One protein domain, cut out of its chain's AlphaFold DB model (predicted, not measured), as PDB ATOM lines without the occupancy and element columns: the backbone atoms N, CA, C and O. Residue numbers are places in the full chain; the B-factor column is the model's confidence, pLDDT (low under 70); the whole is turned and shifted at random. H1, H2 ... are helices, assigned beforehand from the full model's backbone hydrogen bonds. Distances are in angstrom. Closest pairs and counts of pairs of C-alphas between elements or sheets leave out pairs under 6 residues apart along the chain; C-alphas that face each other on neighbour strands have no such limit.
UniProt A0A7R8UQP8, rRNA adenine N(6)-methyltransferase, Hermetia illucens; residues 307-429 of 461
ATOM      1  N   PRO A 307     218.919 228.940 175.405       96.56
ATOM      2  CA  PRO A 307     219.593 230.204 175.675       96.56
ATOM      3  C   PRO A 307     219.659 231.103 174.439       96.56
ATOM      4  O   PRO A 307     219.722 230.616 173.303       96.56
ATOM      5  N   LEU A 308     219.640 232.416 174.672       94.50
ATOM      6  CA  LEU A 308     219.504 233.434 173.631       94.50
ATOM      7  C   LEU A 308     220.578 233.304 172.539       94.50
ATOM      8  O   LEU A 308     220.261 233.417 171.357       94.50
ATOM      9  N   GLU A 309     221.817 232.982 172.915       95.00
ATOM     10  CA  GLU A 309     222.942 232.805 171.992       95.00
ATOM     11  C   GLU A 309     222.742 231.651 170.992       95.00
ATOM     12  O   GLU A 309     223.331 231.653 169.914       95.00
ATOM     13  N   PHE A 310     221.865 230.690 171.303       96.69
ATOM     14  CA  PHE A 310     221.536 229.564 170.428       96.69
ATOM     15  C   PHE A 310     220.193 229.721 169.708       96.69
ATOM     16  O   PHE A 310     219.851 228.872 168.887       96.69
ATOM     17  N   MET A 311     219.427 230.790 169.953       96.62
ATOM     18  CA  MET A 311     218.097 230.959 169.351       96.62
ATOM     19  C   MET A 311     218.150 231.086 167.825       96.62
ATOM     20  O   MET A 311     217.292 230.540 167.128       96.62
ATOM     21  N   GLN A 312     219.171 231.757 167.285       95.56
ATOM     22  CA  GLN A 312     219.383 231.832 165.834       95.56
ATOM     23  C   GLN A 312     219.751 230.463 165.248       95.56
ATOM     24  O   GLN A 312     219.225 230.073 164.204       95.56
ATOM     25  N   ALA A 313     220.588 229.699 165.955       97.06
ATOM     26  CA  ALA A 313     220.926 228.334 165.574       97.06
ATOM     27  C   ALA A 313     219.694 227.413 165.618       97.06
ATOM     28  O   ALA A 313     219.498 226.644 164.683       97.06
ATOM     29  N   LEU A 314     218.816 227.534 166.620       98.12
ATOM     30  CA  LEU A 314     217.549 226.795 166.682       98.12
ATOM     31  C   LEU A 314     216.647 227.136 165.488       98.12
ATOM     32  O   LEU A 314     216.152 226.238 164.807       98.12
ATOM     33  N   LEU A 315     216.452 228.431 165.212       96.81
ATOM     34  CA  LEU A 315     215.669 228.912 164.072       96.81
ATOM     35  C   LEU A 315     216.169 228.297 162.758       96.81
ATOM     36  O   LEU A 315     215.381 227.750 161.983       96.81
ATOM     37  N   TYR A 316     217.477 228.371 162.526       96.44
ATOM     38  CA  TYR A 316     218.116 227.836 161.331       96.44
ATOM     39  C   TYR A 316     218.040 226.306 161.267       96.44
ATOM     40  O   TYR A 316     217.658 225.758 160.234       96.44
ATOM     41  N   PHE A 317     218.301 225.616 162.380       97.38
ATOM     42  CA  PHE A 317     218.192 224.163 162.496       97.38
ATOM     43  C   PHE A 317     216.803 223.672 162.096       97.38
ATOM     44  O   PHE A 317     216.682 222.774 161.263       97.38
ATOM     45  N   VAL A 318     215.743 224.273 162.645       96.50
ATOM     46  CA  VAL A 318     214.369 223.874 162.318       96.50
ATOM     47  C   VAL A 318     214.063 224.167 160.856       96.50
ATOM     48  O   VAL A 318     213.551 223.292 160.161       96.50
ATOM     49  N   LYS A 319     214.398 225.363 160.359       93.50
ATOM     50  CA  LYS A 319     214.149 225.732 158.962       93.50
ATOM     51  C   LYS A 319     214.822 224.783 157.986       93.50
ATOM     52  O   LYS A 319     214.138 224.237 157.127       93.50
ATOM     53  N   GLN A 320     216.119 224.552 158.154       91.56
ATOM     54  CA  GLN A 320     216.920 223.765 157.227       91.56
ATOM     55  C   GLN A 320     216.496 222.294 157.206       91.56
ATOM     56  O   GLN A 320     216.387 221.682 156.143       91.56
ATOM     57  N   ASN A 321     216.191 221.730 158.374       92.31
ATOM     58  CA  ASN A 321     215.764 220.339 158.463       92.31
ATOM     59  C   ASN A 321     214.303 220.136 158.045       92.31
ATOM     60  O   ASN A 321     213.973 219.103 157.467       92.31
ATOM     61  N   CYS A 322     213.438 221.132 158.261       89.81
ATOM     62  CA  CYS A 322     212.002 221.036 157.992       89.81
ATOM     63  C   CYS A 322     211.559 221.686 156.668       89.81
ATOM     64  O   CYS A 322     210.349 221.805 156.437       89.81
ATOM     65  N   VAL A 323     212.494 222.043 155.770       84.38
ATOM     66  CA  VAL A 323     212.181 222.376 154.360       84.38
ATOM     67  C   VAL A 323     211.364 221.238 153.737       84.38
ATOM     68  O   VAL A 323     210.286 221.440 153.167       84.38
ATOM     69  N   SER A 324     211.813 219.998 153.946       85.44
ATOM     70  CA  SER A 324     211.041 218.793 153.664       85.44
ATOM     71  C   SER A 324     210.875 217.982 154.933       85.44
ATOM     72  O   SER A 324     211.846 217.580 155.560       85.44
ATOM     73  N   ARG A 325     209.626 217.659 155.269       84.38
ATOM     74  CA  ARG A 325     209.337 216.756 156.386       84.38
ATOM     75  C   ARG A 325     209.835 215.337 156.165       84.38
ATOM     76  O   ARG A 325     210.004 214.630 157.142       84.38
ATOM     77  N   LYS A 326     210.060 214.952 154.905       89.12
ATOM     78  CA  LYS A 326     210.548 213.621 154.528       89.12
ATOM     79  C   LYS A 326     212.057 213.467 154.679       89.12
ATOM     80  O   LYS A 326     212.615 212.416 154.374       89.12
ATOM     81  N   HIS A 327     212.757 214.533 155.068       92.62
ATOM     82  CA  HIS A 327     214.163 214.405 155.400       92.62
ATOM     83  C   HIS A 327     214.302 213.468 156.595       92.62
ATOM     84  O   HIS A 327     213.652 213.650 157.623       92.62
ATOM     85  N   ARG A 328     215.149 212.456 156.436       96.44
ATOM     86  CA  ARG A 328     215.454 211.508 157.501       96.44
ATOM     87  C   ARG A 328     216.365 212.175 158.517       96.44
ATOM     88  O   ARG A 328     217.349 212.805 158.124       96.44
ATOM     89  N   VAL A 329     216.052 212.013 159.796       96.75
ATOM     90  CA  VAL A 329     216.742 212.695 160.895       96.75
ATOM     91  C   VAL A 329     218.223 212.327 160.913       96.75
ATOM     92  O   VAL A 329     219.070 213.195 160.709       96.75
ATOM     93  N   ILE A 330     218.536 211.037 161.066       96.81
ATOM     94  CA  ILE A 330     219.920 210.557 161.195       96.81
ATOM     95  C   ILE A 330     220.768 210.914 159.959       96.81
ATOM     96  O   ILE A 330     221.768 211.610 160.126       96.81
ATOM     97  N   PRO A 331     220.375 210.566 158.715       96.38
ATOM     98  CA  PRO A 331     221.174 210.899 157.531       96.38
ATOM     99  C   PRO A 331     221.374 212.400 157.306       96.38
ATOM    100  O   PRO A 331     222.322 212.802 156.635       96.38
ATOM    101  N   THR A 332     220.465 213.243 157.801       95.56
ATOM    102  CA  THR A 332     220.619 214.697 157.680       95.56
ATOM    103  C   THR A 332     221.606 215.218 158.716       95.56
ATOM    104  O   THR A 332     222.492 215.989 158.357       95.56
ATOM    105  N   LEU A 333     221.515 214.754 159.965       96.00
ATOM    106  CA  LEU A 333     222.431 215.167 161.028       96.00
ATOM    107  C   LEU A 333     223.850 214.628 160.842       96.00
ATOM    108  O   LEU A 333     224.793 215.331 161.182       96.00
ATOM    109  N   GLU A 334     224.035 213.456 160.230       95.69
ATOM    110  CA  GLU A 334     225.376 212.933 159.922       95.69
ATOM    111  C   GLU A 334     226.171 213.817 158.954       95.69
ATOM    112  O   GLU A 334     227.399 213.786 158.965       95.69
ATOM    113  N   LYS A 335     225.495 214.667 158.169       94.12
ATOM    114  CA  LYS A 335     226.161 215.682 157.336       94.12
ATOM    115  C   LYS A 335     226.805 216.792 158.165       94.12
ATOM    116  O   LYS A 335     227.669 217.497 157.656       94.12
ATOM    117  N   TRP A 336     226.351 216.991 159.401       94.62
ATOM    118  CA  TRP A 336     226.847 218.023 160.315       94.62
ATOM    119  C   TRP A 336     227.689 217.445 161.448       94.62
ATOM    120  O   TRP A 336     228.661 218.067 161.856       94.62
ATOM    121  N   ALA A 337     227.341 216.253 161.928       95.06
ATOM    122  CA  ALA A 337     228.049 215.518 162.965       95.06
ATOM    123  C   ALA A 337     228.194 214.045 162.534       95.06
ATOM    124  O   ALA A 337     227.312 213.225 162.823       95.06
ATOM    125  N   PRO A 338     229.267 213.698 161.800       94.19
ATOM    126  CA  PRO A 338     229.496 212.336 161.324       94.19
ATOM    127  C   PRO A 338     229.490 211.309 162.464       94.19
ATOM    128  O   PRO A 338     230.075 211.535 163.520       94.19
ATOM    129  N   GLY A 339     228.822 210.171 162.258       92.75
ATOM    130  CA  GLY A 339     228.745 209.103 163.260       92.75
ATOM    131  C   GLY A 339     227.816 209.391 164.448       92.75
ATOM    132  O   GLY A 339     227.856 208.666 165.442       92.75
ATOM    133  N   CYS A 340     226.958 210.417 164.374       93.19
ATOM    134  CA  CYS A 340     225.971 210.688 165.425       93.19
ATOM    135  C   CYS A 340     224.813 209.671 165.470       93.19
ATOM    136  O   CYS A 340     224.157 209.548 166.506       93.19
ATOM    137  N   GLY A 341     224.576 208.911 164.392       93.12
ATOM    138  CA  GLY A 341     223.453 207.978 164.267       93.12
ATOM    139  C   GLY A 341     223.311 206.982 165.425       93.12
ATOM    140  O   GLY A 341     222.247 206.946 166.046       93.12
ATOM    141  N   PRO A 342     224.359 206.220 165.796       92.44
ATOM    142  CA  PRO A 342     224.301 205.303 166.934       92.44
ATOM    143  C   PRO A 342     223.891 205.975 168.253       92.44
ATOM    144  O   PRO A 342     223.132 205.382 169.014       92.44
ATOM    145  N   ARG A 343     224.312 207.227 168.506       90.62
ATOM    146  CA  ARG A 343     223.940 207.981 169.723       90.62
ATOM    147  C   ARG A 343     222.431 208.230 169.788       90.62
ATOM    148  O   ARG A 343     221.839 208.155 170.859       90.62
ATOM    149  N   LEU A 344     221.822 208.507 168.635       90.81
ATOM    150  CA  LEU A 344     220.389 208.773 168.507       90.81
ATOM    151  C   LEU A 344     219.538 207.499 168.595       90.81
ATOM    152  O   LEU A 344     218.419 207.564 169.090       90.81
ATOM    153  N   ILE A 345     220.056 206.357 168.129       90.44
ATOM    154  CA  ILE A 345     219.355 205.061 168.180       90.44
ATOM    155  C   ILE A 345     219.415 204.455 169.587       90.44
ATOM    156  O   ILE A 345     218.429 203.906 170.065       90.44
ATOM    157  N   ILE A 346     220.579 204.533 170.238       82.06
ATOM    158  CA  ILE A 346     220.830 203.881 171.532       82.06
ATOM    159  C   ILE A 346     220.238 204.687 172.697       82.06
ATOM    160  O   ILE A 346     220.051 204.111 173.760       82.06
ATOM    161  N   GLY A 347     219.935 205.981 172.507       66.19
ATOM    162  CA  GLY A 347     219.477 206.924 173.536       66.19
ATOM    163  C   GLY A 347     218.604 206.293 174.629       66.19
ATOM    164  O   GLY A 347     217.433 206.001 174.413       66.19
ATOM    165  N   THR A 348     219.212 206.083 175.798       54.41
ATOM    166  CA  THR A 348     218.727 205.233 176.900       54.41
ATOM    167  C   THR A 348     217.924 205.973 177.970       54.41
ATOM    168  O   THR A 348     217.606 205.390 179.006       54.41
ATOM    169  N   ASP A 349     217.618 207.256 177.779       60.34
ATOM    170  CA  ASP A 349     216.946 208.033 178.818       60.34
ATOM    171  C   ASP A 349     215.428 207.849 178.747       60.34
ATOM    172  O   ASP A 349     214.823 207.917 177.677       60.34
ATOM    173  N   ASN A 350     214.795 207.660 179.911       61.00
ATOM    174  CA  ASN A 350     213.338 207.653 180.017       61.00
ATOM    175  C   ASN A 350     212.793 208.995 179.493       61.00
ATOM    176  O   ASN A 350     213.089 210.034 180.100       61.00
ATOM    177  N   PRO A 351     212.002 209.009 178.404       65.38
ATOM    178  CA  PRO A 351     211.505 210.251 177.834       65.38
ATOM    179  C   PRO A 351     210.634 210.975 178.862       65.38
ATOM    180  O   PRO A 351     209.681 210.415 179.410       65.38
ATOM    181  N   CYS A 352     210.955 212.242 179.129       71.69
ATOM    182  CA  CYS A 352     210.080 213.096 179.919       71.69
ATOM    183  C   CYS A 352     208.965 213.587 178.997       71.69
ATOM    184  O   CYS A 352     209.137 214.571 178.274       71.69
ATOM    185  N   GLY A 353     207.851 212.853 178.993       77.31
ATOM    186  CA  GLY A 353     206.700 213.171 178.159       77.31
ATOM    187  C   GLY A 353     206.150 214.568 178.444       77.31
ATOM    188  O   GLY A 353     206.114 215.034 179.588       77.31
ATOM    189  N   VAL A 354     205.693 215.235 177.390       91.44
ATOM    190  CA  VAL A 354     205.016 216.527 177.503       91.44
ATOM    191  C   VAL A 354     203.600 216.362 178.047       91.44
ATOM    192  O   VAL A 354     202.930 215.358 177.810       91.44
ATOM    193  N   LYS A 355     203.125 217.366 178.786       92.44
ATOM    194  CA  LYS A 355     201.775 217.388 179.359       92.44
ATOM    195  C   LYS A 355     200.957 218.506 178.720       92.44
ATOM    196  O   LYS A 355     201.521 219.565 178.448       92.44
ATOM    197  N   PRO A 356     199.646 218.329 178.509       92.44
ATOM    198  CA  PRO A 356     198.780 219.433 178.111       92.44
ATOM    199  C   PRO A 356     198.827 220.597 179.113       92.44
ATOM    200  O   PRO A 356     198.752 220.367 180.321       92.44
ATOM    201  N   LEU A 357     198.944 221.839 178.626       88.38
ATOM    202  CA  LEU A 357     199.023 223.038 179.484       88.38
ATOM    203  C   LEU A 357     197.665 223.493 180.022       88.38
ATOM    204  O   LEU A 357     197.569 224.070 181.105       88.38
ATOM    205  N   HIS A 358     196.609 223.241 179.262       80.94
ATOM    206  CA  HIS A 358     195.249 223.624 179.605       80.94
ATOM    207  C   HIS A 358     194.380 222.381 179.505       80.94
ATOM    208  O   HIS A 358     194.570 221.583 178.592       80.94
ATOM    209  N   ARG A 359     193.434 222.186 180.429       67.81
ATOM    210  CA  ARG A 359     192.386 221.179 180.209       67.81
ATOM    211  C   ARG A 359     191.578 221.629 178.996       67.81
ATOM    212  O   ARG A 359     191.351 222.829 178.858       67.81
ATOM    213  N   ASN A 360     191.158 220.695 178.141       61.78
ATOM    214  CA  ASN A 360     190.139 221.019 177.145       61.78
ATOM    215  C   ASN A 360     188.969 221.620 177.926       61.78
ATOM    216  O   ASN A 360     188.463 220.974 178.848       61.78
ATOM    217  N   GLY A 361     188.648 222.887 177.663       59.44
ATOM    218  CA  GLY A 361     187.459 223.501 178.238       59.44
ATOM    219  C   GLY A 361     186.207 222.823 177.686       59.44
ATOM    220  O   GLY A 361     186.274 221.767 177.059       59.44
ATOM    221  N   ASP A 362     185.062 223.482 177.816       58.44
ATOM    222  CA  ASP A 362     183.821 223.015 177.179       58.44
ATOM    223  C   ASP A 362     183.899 223.027 175.636       58.44
ATOM    224  O   ASP A 362     183.013 222.515 174.954       58.44
ATOM    225  N   HIS A 363     184.948 223.630 175.068       74.44
ATOM    226  CA  HIS A 363     185.137 223.772 173.633       74.44
ATOM    227  C   HIS A 363     186.059 222.688 173.069       74.44
ATOM    228  O   HIS A 363     187.204 222.525 173.498       74.44
ATOM    229  N   GLU A 364     185.553 221.979 172.064       84.62
ATOM    230  CA  GLU A 364     186.310 221.000 171.292       84.62
ATOM    231  C   GLU A 364     187.435 221.685 170.498       84.62
ATOM    232  O   GLU A 364     187.269 222.787 169.968       84.62
ATOM    233  N   ILE A 365     188.601 221.037 170.431       88.88
ATOM    234  CA  ILE A 365     189.746 221.545 169.669       88.88
ATOM    235  C   ILE A 365     189.376 221.557 168.176       88.88
ATOM    236  O   ILE A 365     188.892 220.541 167.672       88.88
ATOM    237  N   PRO A 366     189.644 222.653 167.441       91.38
ATOM    238  CA  PRO A 366     189.384 222.706 166.008       91.38
ATOM    239  C   PRO A 366     190.048 221.571 165.219       91.38
ATOM    240  O   PRO A 366     191.158 221.128 165.523       91.38
ATOM    241  N   GLN A 367     189.391 221.132 164.145       91.00
ATOM    242  CA  GLN A 367     189.901 220.065 163.285       91.00
ATOM    243  C   GLN A 367     191.316 220.377 162.765       91.00
ATOM    244  O   GLN A 367     191.590 221.484 162.303       91.00
ATOM    245  N   TYR A 368     192.197 219.369 162.782       91.75
ATOM    246  CA  TYR A 368     193.617 219.450 162.404       91.75
ATOM    247  C   TYR A 368     194.507 220.318 163.304       91.75
ATOM    248  O   TYR A 368     195.704 220.405 163.029       91.75
ATOM    249  N   SER A 369     193.974 220.916 164.369       93.50
ATOM    250  CA  SER A 369     194.762 221.569 165.414       93.50
ATOM    251  C   SER A 369     195.101 220.587 166.536       93.50
ATOM    252  O   SER A 369     194.390 219.612 166.773       93.50
ATOM    253  N   THR A 370     196.200 220.839 167.239       92.94
ATOM    254  CA  THR A 370     196.590 220.091 168.437       92.94
ATOM    255  C   THR A 370     196.403 220.915 169.695       92.94
ATOM    256  O   THR A 370     196.364 222.139 169.657       92.94
ATOM    257  N   GLN A 371     196.318 220.234 170.832       92.94
ATOM    258  CA  GLN A 371     196.366 220.881 172.136       92.94
ATOM    259  C   GLN A 371     197.779 221.400 172.419       92.94
ATOM    260  O   GLN A 371     198.764 220.730 172.107       92.94
ATOM    261  N   CYS A 372     197.887 222.565 173.056       95.44
ATOM    262  CA  CYS A 372     199.179 223.069 173.499       95.44
ATOM    263  C   CYS A 372     199.711 222.261 174.692       95.44
ATOM    264  O   CYS A 372     198.986 221.975 175.652       95.44
ATOM    265  N   THR A 373     200.997 221.922 174.648       95.62
ATOM    266  CA  THR A 373     201.689 221.147 175.682       95.62
ATOM    267  C   THR A 373     202.825 221.940 176.322       95.62
ATOM    268  O   THR A 373     203.246 222.990 175.821       95.62
ATOM    269  N   THR A 374     203.355 221.422 177.429       95.75
ATOM    270  CA  THR A 374     204.674 221.798 177.943       95.75
ATOM    271  C   THR A 374     205.753 221.492 176.901       95.75
ATOM    272  O   THR A 374     205.527 220.708 175.975       95.75
ATOM    273  N   MET A 375     206.929 222.094 177.068       96.00
ATOM    274  CA  MET A 375     208.132 221.776 176.296       96.00
ATOM    275  C   MET A 375     209.161 221.102 177.195       96.00
ATOM    276  O   MET A 375     209.138 221.263 178.414       96.00
ATOM    277  N   SER A 376     210.046 220.319 176.591       94.94
ATOM    278  CA  SER A 376     211.100 219.612 177.303       94.94
ATOM    279  C   SER A 376     212.325 219.487 176.408       94.94
ATOM    280  O   SER A 376     212.203 219.261 175.210       94.94
ATOM    281  N   ASN A 377     213.507 219.589 177.015       94.19
ATOM    282  CA  ASN A 377     214.789 219.262 176.382       94.19
ATOM    283  C   ASN A 377     215.156 217.772 176.532       94.19
ATOM    284  O   ASN A 377     216.297 217.388 176.287       94.19
ATOM    285  N   LYS A 378     214.217 216.953 177.021       92.31
ATOM    286  CA  LYS A 378     214.367 215.514 177.297       92.31
ATOM    287  C   LYS A 378     213.182 214.696 176.766       92.31
ATOM    288  O   LYS A 378     212.926 213.590 177.239       92.31
ATOM    289  N   ASP A 379     212.413 215.261 175.841       93.00
ATOM    290  CA  ASP A 379     211.335 214.556 175.148       93.00
ATOM    291  C   ASP A 379     211.941 213.834 173.945       93.00
ATOM    292  O   ASP A 379     212.002 214.364 172.839       93.00
ATOM    293  N   LEU A 380     212.515 212.660 174.198       90.88
ATOM    294  CA  LEU A 380     213.161 211.858 173.165       90.88
ATOM    295  C   LEU A 380     212.116 211.152 172.302       90.88
ATOM    296  O   LEU A 380     211.085 210.690 172.793       90.88
ATOM    297  N   TYR A 381     212.411 211.013 171.010       90.44
ATOM    298  CA  TYR A 381     211.601 210.177 170.133       90.44
ATOM    299  C   TYR A 381     211.869 208.690 170.456       90.44
ATOM    300  O   TYR A 381     212.998 208.233 170.276       90.44
ATOM    301  N   PRO A 382     210.865 207.919 170.917       82.88
ATOM    302  CA  PRO A 382     211.085 206.634 171.596       82.88
ATOM    303  C   PRO A 382     211.568 205.489 170.694       82.88
ATOM    304  O   PRO A 382     211.962 204.440 171.190       82.88
ATOM    305  N   SER A 383     211.514 205.630 169.369       85.06
ATOM    306  CA  SER A 383     211.926 204.572 168.428       85.06
ATOM    307  C   SER A 383     212.697 205.144 167.243       85.06
ATOM    308  O   SER A 383     212.410 204.843 166.080       85.06
ATOM    309  N   MET A 384     213.655 206.024 167.550       92.19
ATOM    310  CA  MET A 384     214.515 206.663 166.561       92.19
ATOM    311  C   MET A 384     215.284 205.607 165.765       92.19
ATOM    312  O   MET A 384     215.959 204.747 166.325       92.19
ATOM    313  N   ASN A 385     215.190 205.673 164.443       93.75
ATOM    314  CA  ASN A 385     215.901 204.778 163.543       93.75
ATOM    315  C   ASN A 385     216.278 205.504 162.243       93.75
ATOM    316  O   ASN A 385     215.946 206.670 162.032       93.75
ATOM    317  N   ILE A 386     216.986 204.812 161.351       93.75
ATOM    318  CA  ILE A 386     217.496 205.400 160.101       93.75
ATOM    319  C   ILE A 386     216.397 205.858 159.128       93.75
ATOM    320  O   ILE A 386     216.696 206.592 158.186       93.75
ATOM    321  N   PHE A 387     215.149 205.426 159.329       95.50
ATOM    322  CA  PHE A 387     213.988 205.812 158.529       95.50
ATOM    323  C   PHE A 387     213.151 206.918 159.170       95.50
ATOM    324  O   PHE A 387     212.286 207.446 158.483       95.50
ATOM    325  N   THR A 388     213.406 207.287 160.431       95.69
ATOM    326  CA  THR A 388     212.672 208.363 161.108       95.69
ATOM    327  C   THR A 388     212.832 209.671 160.342       95.69
ATOM    328  O   THR A 388     213.953 210.114 160.070       95.69
ATOM    329  N   GLU A 389     211.712 210.295 159.996       95.38
ATOM    330  CA  GLU A 389     211.657 211.552 159.262       95.38
ATOM    331  C   GLU A 389     211.407 212.727 160.216       95.38
ATOM    332  O   GLU A 389     210.768 212.577 161.254       95.38
ATOM    333  N   PHE A 390     211.853 213.939 159.868       94.38
ATOM    334  CA  PHE A 390     211.564 215.134 160.678       94.38
ATOM    335  C   PHE A 390     210.062 215.393 160.851       94.38
ATOM    336  O   PHE A 390     209.656 216.030 161.817       94.38
ATOM    337  N   GLY A 391     209.229 214.908 159.926       91.94
ATOM    338  CA  GLY A 391     207.778 214.978 160.047       91.94
ATOM    339  C   GLY A 391     207.166 214.081 161.119       91.94
ATOM    340  O   GLY A 391     206.015 214.330 161.472       91.94
ATOM    341  N   ASP A 392     207.903 213.086 161.616       92.50
ATOM    342  CA  ASP A 392     207.449 212.183 162.679       92.50
ATOM    343  C   ASP A 392     207.613 212.811 164.070       92.50
ATOM    344  O   ASP A 392     206.927 212.425 165.017       92.50
ATOM    345  N   LEU A 393     208.523 213.781 164.196       94.44
ATOM    346  CA  LEU A 393     208.876 214.395 165.470       94.44
ATOM    347  C   LEU A 393     207.873 215.488 165.845       94.44
ATOM    348  O   LEU A 393     207.470 216.304 165.019       94.44
ATOM    349  N   THR A 394     207.525 215.559 167.129       94.94
ATOM    350  CA  THR A 394     206.802 216.698 167.701       94.94
ATOM    351  C   THR A 394     207.719 217.925 167.822       94.94
ATOM    352  O   THR A 394     208.946 217.793 167.828       94.94
ATOM    353  N   PRO A 395     207.172 219.143 167.991       97.00
ATOM    354  CA  PRO A 395     208.002 220.326 168.224       97.00
ATOM    355  C   PRO A 395     208.926 220.210 169.454       97.00
ATOM    356  O   PRO A 395     210.073 220.647 169.396       97.00
ATOM    357  N   SER A 396     208.467 219.566 170.533       96.88
ATOM    358  CA  SER A 396     209.273 219.303 171.738       96.88
ATOM    359  C   SER A 396     210.408 218.300 171.468       96.88
ATOM    360  O   SER A 396     211.542 218.510 171.902       96.88
ATOM    361  N   GLN A 397     210.156 217.271 170.653       96.00
ATOM    362  CA  GLN A 397     211.191 216.330 170.209       96.00
ATOM    363  C   GLN A 397     212.226 216.987 169.289       96.00
ATOM    364  O   GLN A 397     213.413 216.698 169.400       96.00
ATOM    365  N   ILE A 398     211.812 217.914 168.419       97.12
ATOM    366  CA  ILE A 398     212.740 218.698 167.586       97.12
ATOM    367  C   ILE A 398     213.617 219.612 168.454       97.12
ATOM    368  O   ILE A 398     214.823 219.697 168.226       97.12
ATOM    369  N   LEU A 399     213.041 220.259 169.473       97.94
ATOM    370  CA  LEU A 399     213.789 221.056 170.450       97.94
ATOM    371  C   LEU A 399     214.790 220.196 171.243       97.94
ATOM    372  O   LEU A 399     215.944 220.593 171.423       97.94
ATOM    373  N   THR A 400     214.370 219.005 171.676       96.56
ATOM    374  CA  THR A 400     215.239 218.029 172.348       96.56
ATOM    375  C   THR A 400     216.391 217.607 171.437       96.56
ATOM    376  O   THR A 400     217.549 217.657 171.849       96.56
ATOM    377  N   LEU A 401     216.098 217.281 170.176       96.50
ATOM    378  CA  LEU A 401     217.098 216.898 169.182       96.50
ATOM    379  C   LEU A 401     218.122 218.014 168.936       96.50
ATOM    380  O   LEU A 401     219.323 217.750 168.919       96.50
ATOM    381  N   PHE A 402     217.672 219.265 168.795       97.88
ATOM    382  CA  PHE A 402     218.574 220.415 168.697       97.88
ATOM    383  C   PHE A 402     219.431 220.567 169.960       97.88
ATOM    384  O   PHE A 402     220.632 220.823 169.869       97.88
ATOM    385  N   THR A 403     218.838 220.360 171.141       96.56
ATOM    386  CA  THR A 403     219.570 220.421 172.407       96.56
ATOM    387  C   THR A 403     220.651 219.347 172.513       96.56
ATOM    388  O   THR A 403     221.741 219.656 172.990       96.56
ATOM    389  N   GLN A 404     220.400 218.130 172.034       94.62
ATOM    390  CA  GLN A 404     221.427 217.089 171.950       94.62
ATOM    391  C   GLN A 404     222.508 217.458 170.929       94.62
ATOM    392  O   GLN A 404     223.692 217.400 171.248       94.62
ATOM    393  N   PHE A 405     222.104 217.899 169.733       95.94
ATOM    394  CA  PHE A 405     223.016 218.268 168.652       95.94
ATOM    395  C   PHE A 405     224.044 219.321 169.088       95.94
ATOM    396  O   PHE A 405     225.235 219.135 168.861       95.94
ATOM    397  N   ARG A 406     223.618 220.383 169.785       95.31
ATOM    398  CA  ARG A 406     224.531 221.441 170.261       95.31
ATOM    399  C   ARG A 406     225.495 221.007 171.371       95.31
ATOM    400  O   ARG A 406     226.474 221.699 171.629       95.31
ATOM    401  N   GLN A 407     225.193 219.911 172.067       93.50
ATOM    402  CA  GLN A 407     226.035 219.370 173.137       93.50
ATOM    403  C   GLN A 407     227.099 218.407 172.610       93.50
ATOM    404  O   GLN A 407     228.011 218.033 173.347       93.50
ATOM    405  N   TRP A 408     226.994 217.986 171.350       94.12
ATOM    406  CA  TRP A 408     227.974 217.100 170.749       94.12
ATOM    407  C   TRP A 408     229.305 217.827 170.507       94.12
ATOM    408  O   TRP A 408     229.294 218.986 170.082       94.12
ATOM    409  N   PRO A 409     230.457 217.164 170.737       92.56
ATOM    410  CA  PRO A 409     231.779 217.740 170.478       92.56
ATOM    411  C   PRO A 409     231.926 218.314 169.066       92.56
ATOM    412  O   PRO A 409     232.549 219.357 168.883       92.56
ATOM    413  N   GLU A 410     231.292 217.668 168.086       93.31
ATOM    414  CA  GLU A 410     231.340 218.042 166.675       93.31
ATOM    415  C   GLU A 410     230.656 219.388 166.389       93.31
ATOM    416  O   GLU A 410     230.965 220.018 165.385       93.31
ATOM    417  N   PHE A 411     229.745 219.865 167.249       93.69
ATOM    418  CA  PHE A 411     228.929 221.051 166.972       93.69
ATOM    419  C   PHE A 411     229.767 222.302 166.682       93.69
ATOM    420  O   PHE A 411     229.492 223.006 165.709       93.69
ATOM    421  N   LYS A 412     230.805 222.561 167.488       90.31
ATOM    422  CA  LYS A 412     231.635 223.777 167.386       90.31
ATOM    423  C   LYS A 412     232.423 223.869 166.080       90.31
ATOM    424  O   LYS A 412     232.701 224.968 165.624       90.31
ATOM    425  N   GLU A 413     232.758 222.726 165.492       89.44
ATOM    426  CA  GLU A 413     233.528 222.628 164.246       89.44
ATOM    427  C   GLU A 413     232.657 222.130 163.081       89.44
ATOM    428  O   GLU A 413     233.146 221.836 161.990       89.44
ATOM    429  N   SER A 414     231.344 222.020 163.302       92.31
ATOM    430  CA  SER A 414     230.433 221.449 162.321       92.31
ATOM    431  C   SER A 414     230.226 222.392 161.130       92.31
ATOM    432  O   SER A 414     230.123 223.614 161.296       92.31
ATOM    433  N   PRO A 415     230.016 221.846 159.917       93.44
ATOM    434  CA  PRO A 415     229.629 222.645 158.755       93.44
ATOM    435  C   PRO A 415     228.265 223.334 158.934       93.44
ATOM    436  O   PRO A 415     227.913 224.209 158.146       93.44
ATOM    437  N   PHE A 416     227.494 222.969 159.967       95.81
ATOM    438  CA  PHE A 416     226.258 223.649 160.335       95.81
ATOM    439  C   PHE A 416     226.496 225.113 160.711       95.81
ATOM    440  O   PHE A 416     225.778 225.966 160.200       95.81
ATOM    441  N   LEU A 417     227.500 225.419 161.545       94.12
ATOM    442  CA  LEU A 417     227.772 226.801 161.966       94.12
ATOM    443  C   LEU A 417     228.231 227.661 160.787       94.12
ATOM    444  O   LEU A 417     227.685 228.738 160.571       94.12
ATOM    445  N   ALA A 418     229.116 227.133 159.939       92.38
ATOM    446  CA  ALA A 418     229.504 227.808 158.702       92.38
ATOM    447  C   ALA A 418     228.297 228.038 157.769       92.38
ATOM    448  O   ALA A 418     228.186 229.071 157.110       92.38
ATOM    449  N   SER A 419     227.362 227.084 157.689       93.75
ATOM    450  CA  SER A 419     226.147 227.242 156.882       93.75
ATOM    451  C   SER A 419     225.164 228.253 157.483       93.75
ATOM    452  O   SER A 419     224.559 229.026 156.738       93.75
ATOM    453  N   LEU A 420     225.054 228.296 158.814       93.44
ATOM    454  CA  LEU A 420     224.302 229.300 159.563       93.44
ATOM    455  C   LEU A 420     224.864 230.701 159.303       93.44
ATOM    456  O   LEU A 420     224.108 231.569 158.884       93.44
ATOM    457  N   GLU A 421     226.169 230.911 159.474       91.50
ATOM    458  CA  GLU A 421     226.833 232.199 159.223       91.50
ATOM    459  C   GLU A 421     226.600 232.677 157.787       91.50
ATOM    460  O   GLU A 421     226.157 233.802 157.563       91.50
ATOM    461  N   ASN A 422     226.776 231.789 156.803       89.81
ATOM    462  CA  ASN A 422     226.467 232.097 155.406       89.81
ATOM    463  C   ASN A 422     224.989 232.456 155.191       89.81
ATOM    464  O   ASN A 422     224.669 233.298 154.353       89.81
ATOM    465  N   SER A 423     224.071 231.810 155.914       87.31
ATOM    466  CA  SER A 423     222.646 232.130 155.843       87.31
ATOM    467  C   SER A 423     222.325 233.477 156.481       87.31
ATOM    468  O   SER A 423     221.460 234.173 155.961       87.31
ATOM    469  N   LEU A 424     222.986 233.839 157.581       84.69
ATOM    470  CA  LEU A 424     222.815 235.133 158.242       84.69
ATOM    471  C   LEU A 424     223.338 236.261 157.351       84.69
ATOM    472  O   LEU A 424     222.604 237.207 157.097       84.69
ATOM    473  N   LEU A 425     224.519 236.090 156.751       81.69
ATOM    474  CA  LEU A 425     225.069 237.039 155.778       81.69
ATOM    475  C   LEU A 425     224.154 237.215 154.562       81.69
ATOM    476  O   LEU A 425     223.970 238.326 154.073       81.69
ATOM    477  N   LYS A 426     223.546 236.129 154.063       75.38
ATOM    478  CA  LYS A 426     222.538 236.218 152.995       75.38
ATOM    479  C   LYS A 426     221.291 236.953 153.458       75.38
ATOM    480  O   LYS A 426     220.781 237.763 152.698       75.38
ATOM    481  N   MET A 427     220.803 236.704 154.671       66.75
ATOM    482  CA  MET A 427     219.678 237.474 155.201       66.75
ATOM    483  C   MET A 427     220.038 238.960 155.254       66.75
ATOM    484  O   MET A 427     219.288 239.740 154.704       66.75
ATOM    485  N   GLU A 428     221.218 239.337 155.747       60.53
ATOM    486  CA  GLU A 428     221.671 240.738 155.805       60.53
ATOM    487  C   GLU A 428     221.901 241.390 154.427       60.53
ATOM    488  O   GLU A 428     221.754 242.598 154.278       60.53
ATOM    489  N   THR A 429     222.268 240.612 153.400       50.41
ATOM    490  CA  THR A 429     222.608 241.130 152.054       50.41
ATOM    491  C   THR A 429     221.495 240.976 151.014       50.41
ATOM    492  O   THR A 429     221.552 241.595 149.952       50.41
TER     493      THR A 429
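What this domain is: This is residues 307 to 429 of the 461 residues of the protein "rRNA adenine N(6)-methyltransferase" of Hermetia illucens (UniProt A0A7R8UQP8). Look for H1 crossing H4 as the core, H6 leading off H1, H2 beside H3, and residues 361 to 369 sticking out. Under half of the 123 printed residues lie in six named helices, H1 to H6: all helix. The whole is only just compact, close to loose; its C-alphas have radius of gyration 16.0 A and span 50 by 40 by 27 A.

How they stand to each other: Start at H1, residues 308 to 322, which touches H4, residues 395 to 407, at a steep tilt of 63 degrees; closest are C-alphas 314 and 402. H6, residues 415 to 429, only just touches H1, with 3 C-alpha pairs within 8 A. H2, residues 329 to 333, touches H3, residues 341 to 346. H5, residues 409 to 413, touches no helix and has 0 of 1 O-to-N i+4 and 1 of 2 i+3 pairs within hydrogen-bond range.

Where its parts are: H1 runs 21.3 A from C-alpha 308, (219.504, 233.434, 173.631); H6 ends at C-alpha 429, (222.608, 241.130, 152.054).

The domain as a whole: The printed part has no cut; long link 347 to 394 has pLDDT under 70 at, for instance, 347 to 351.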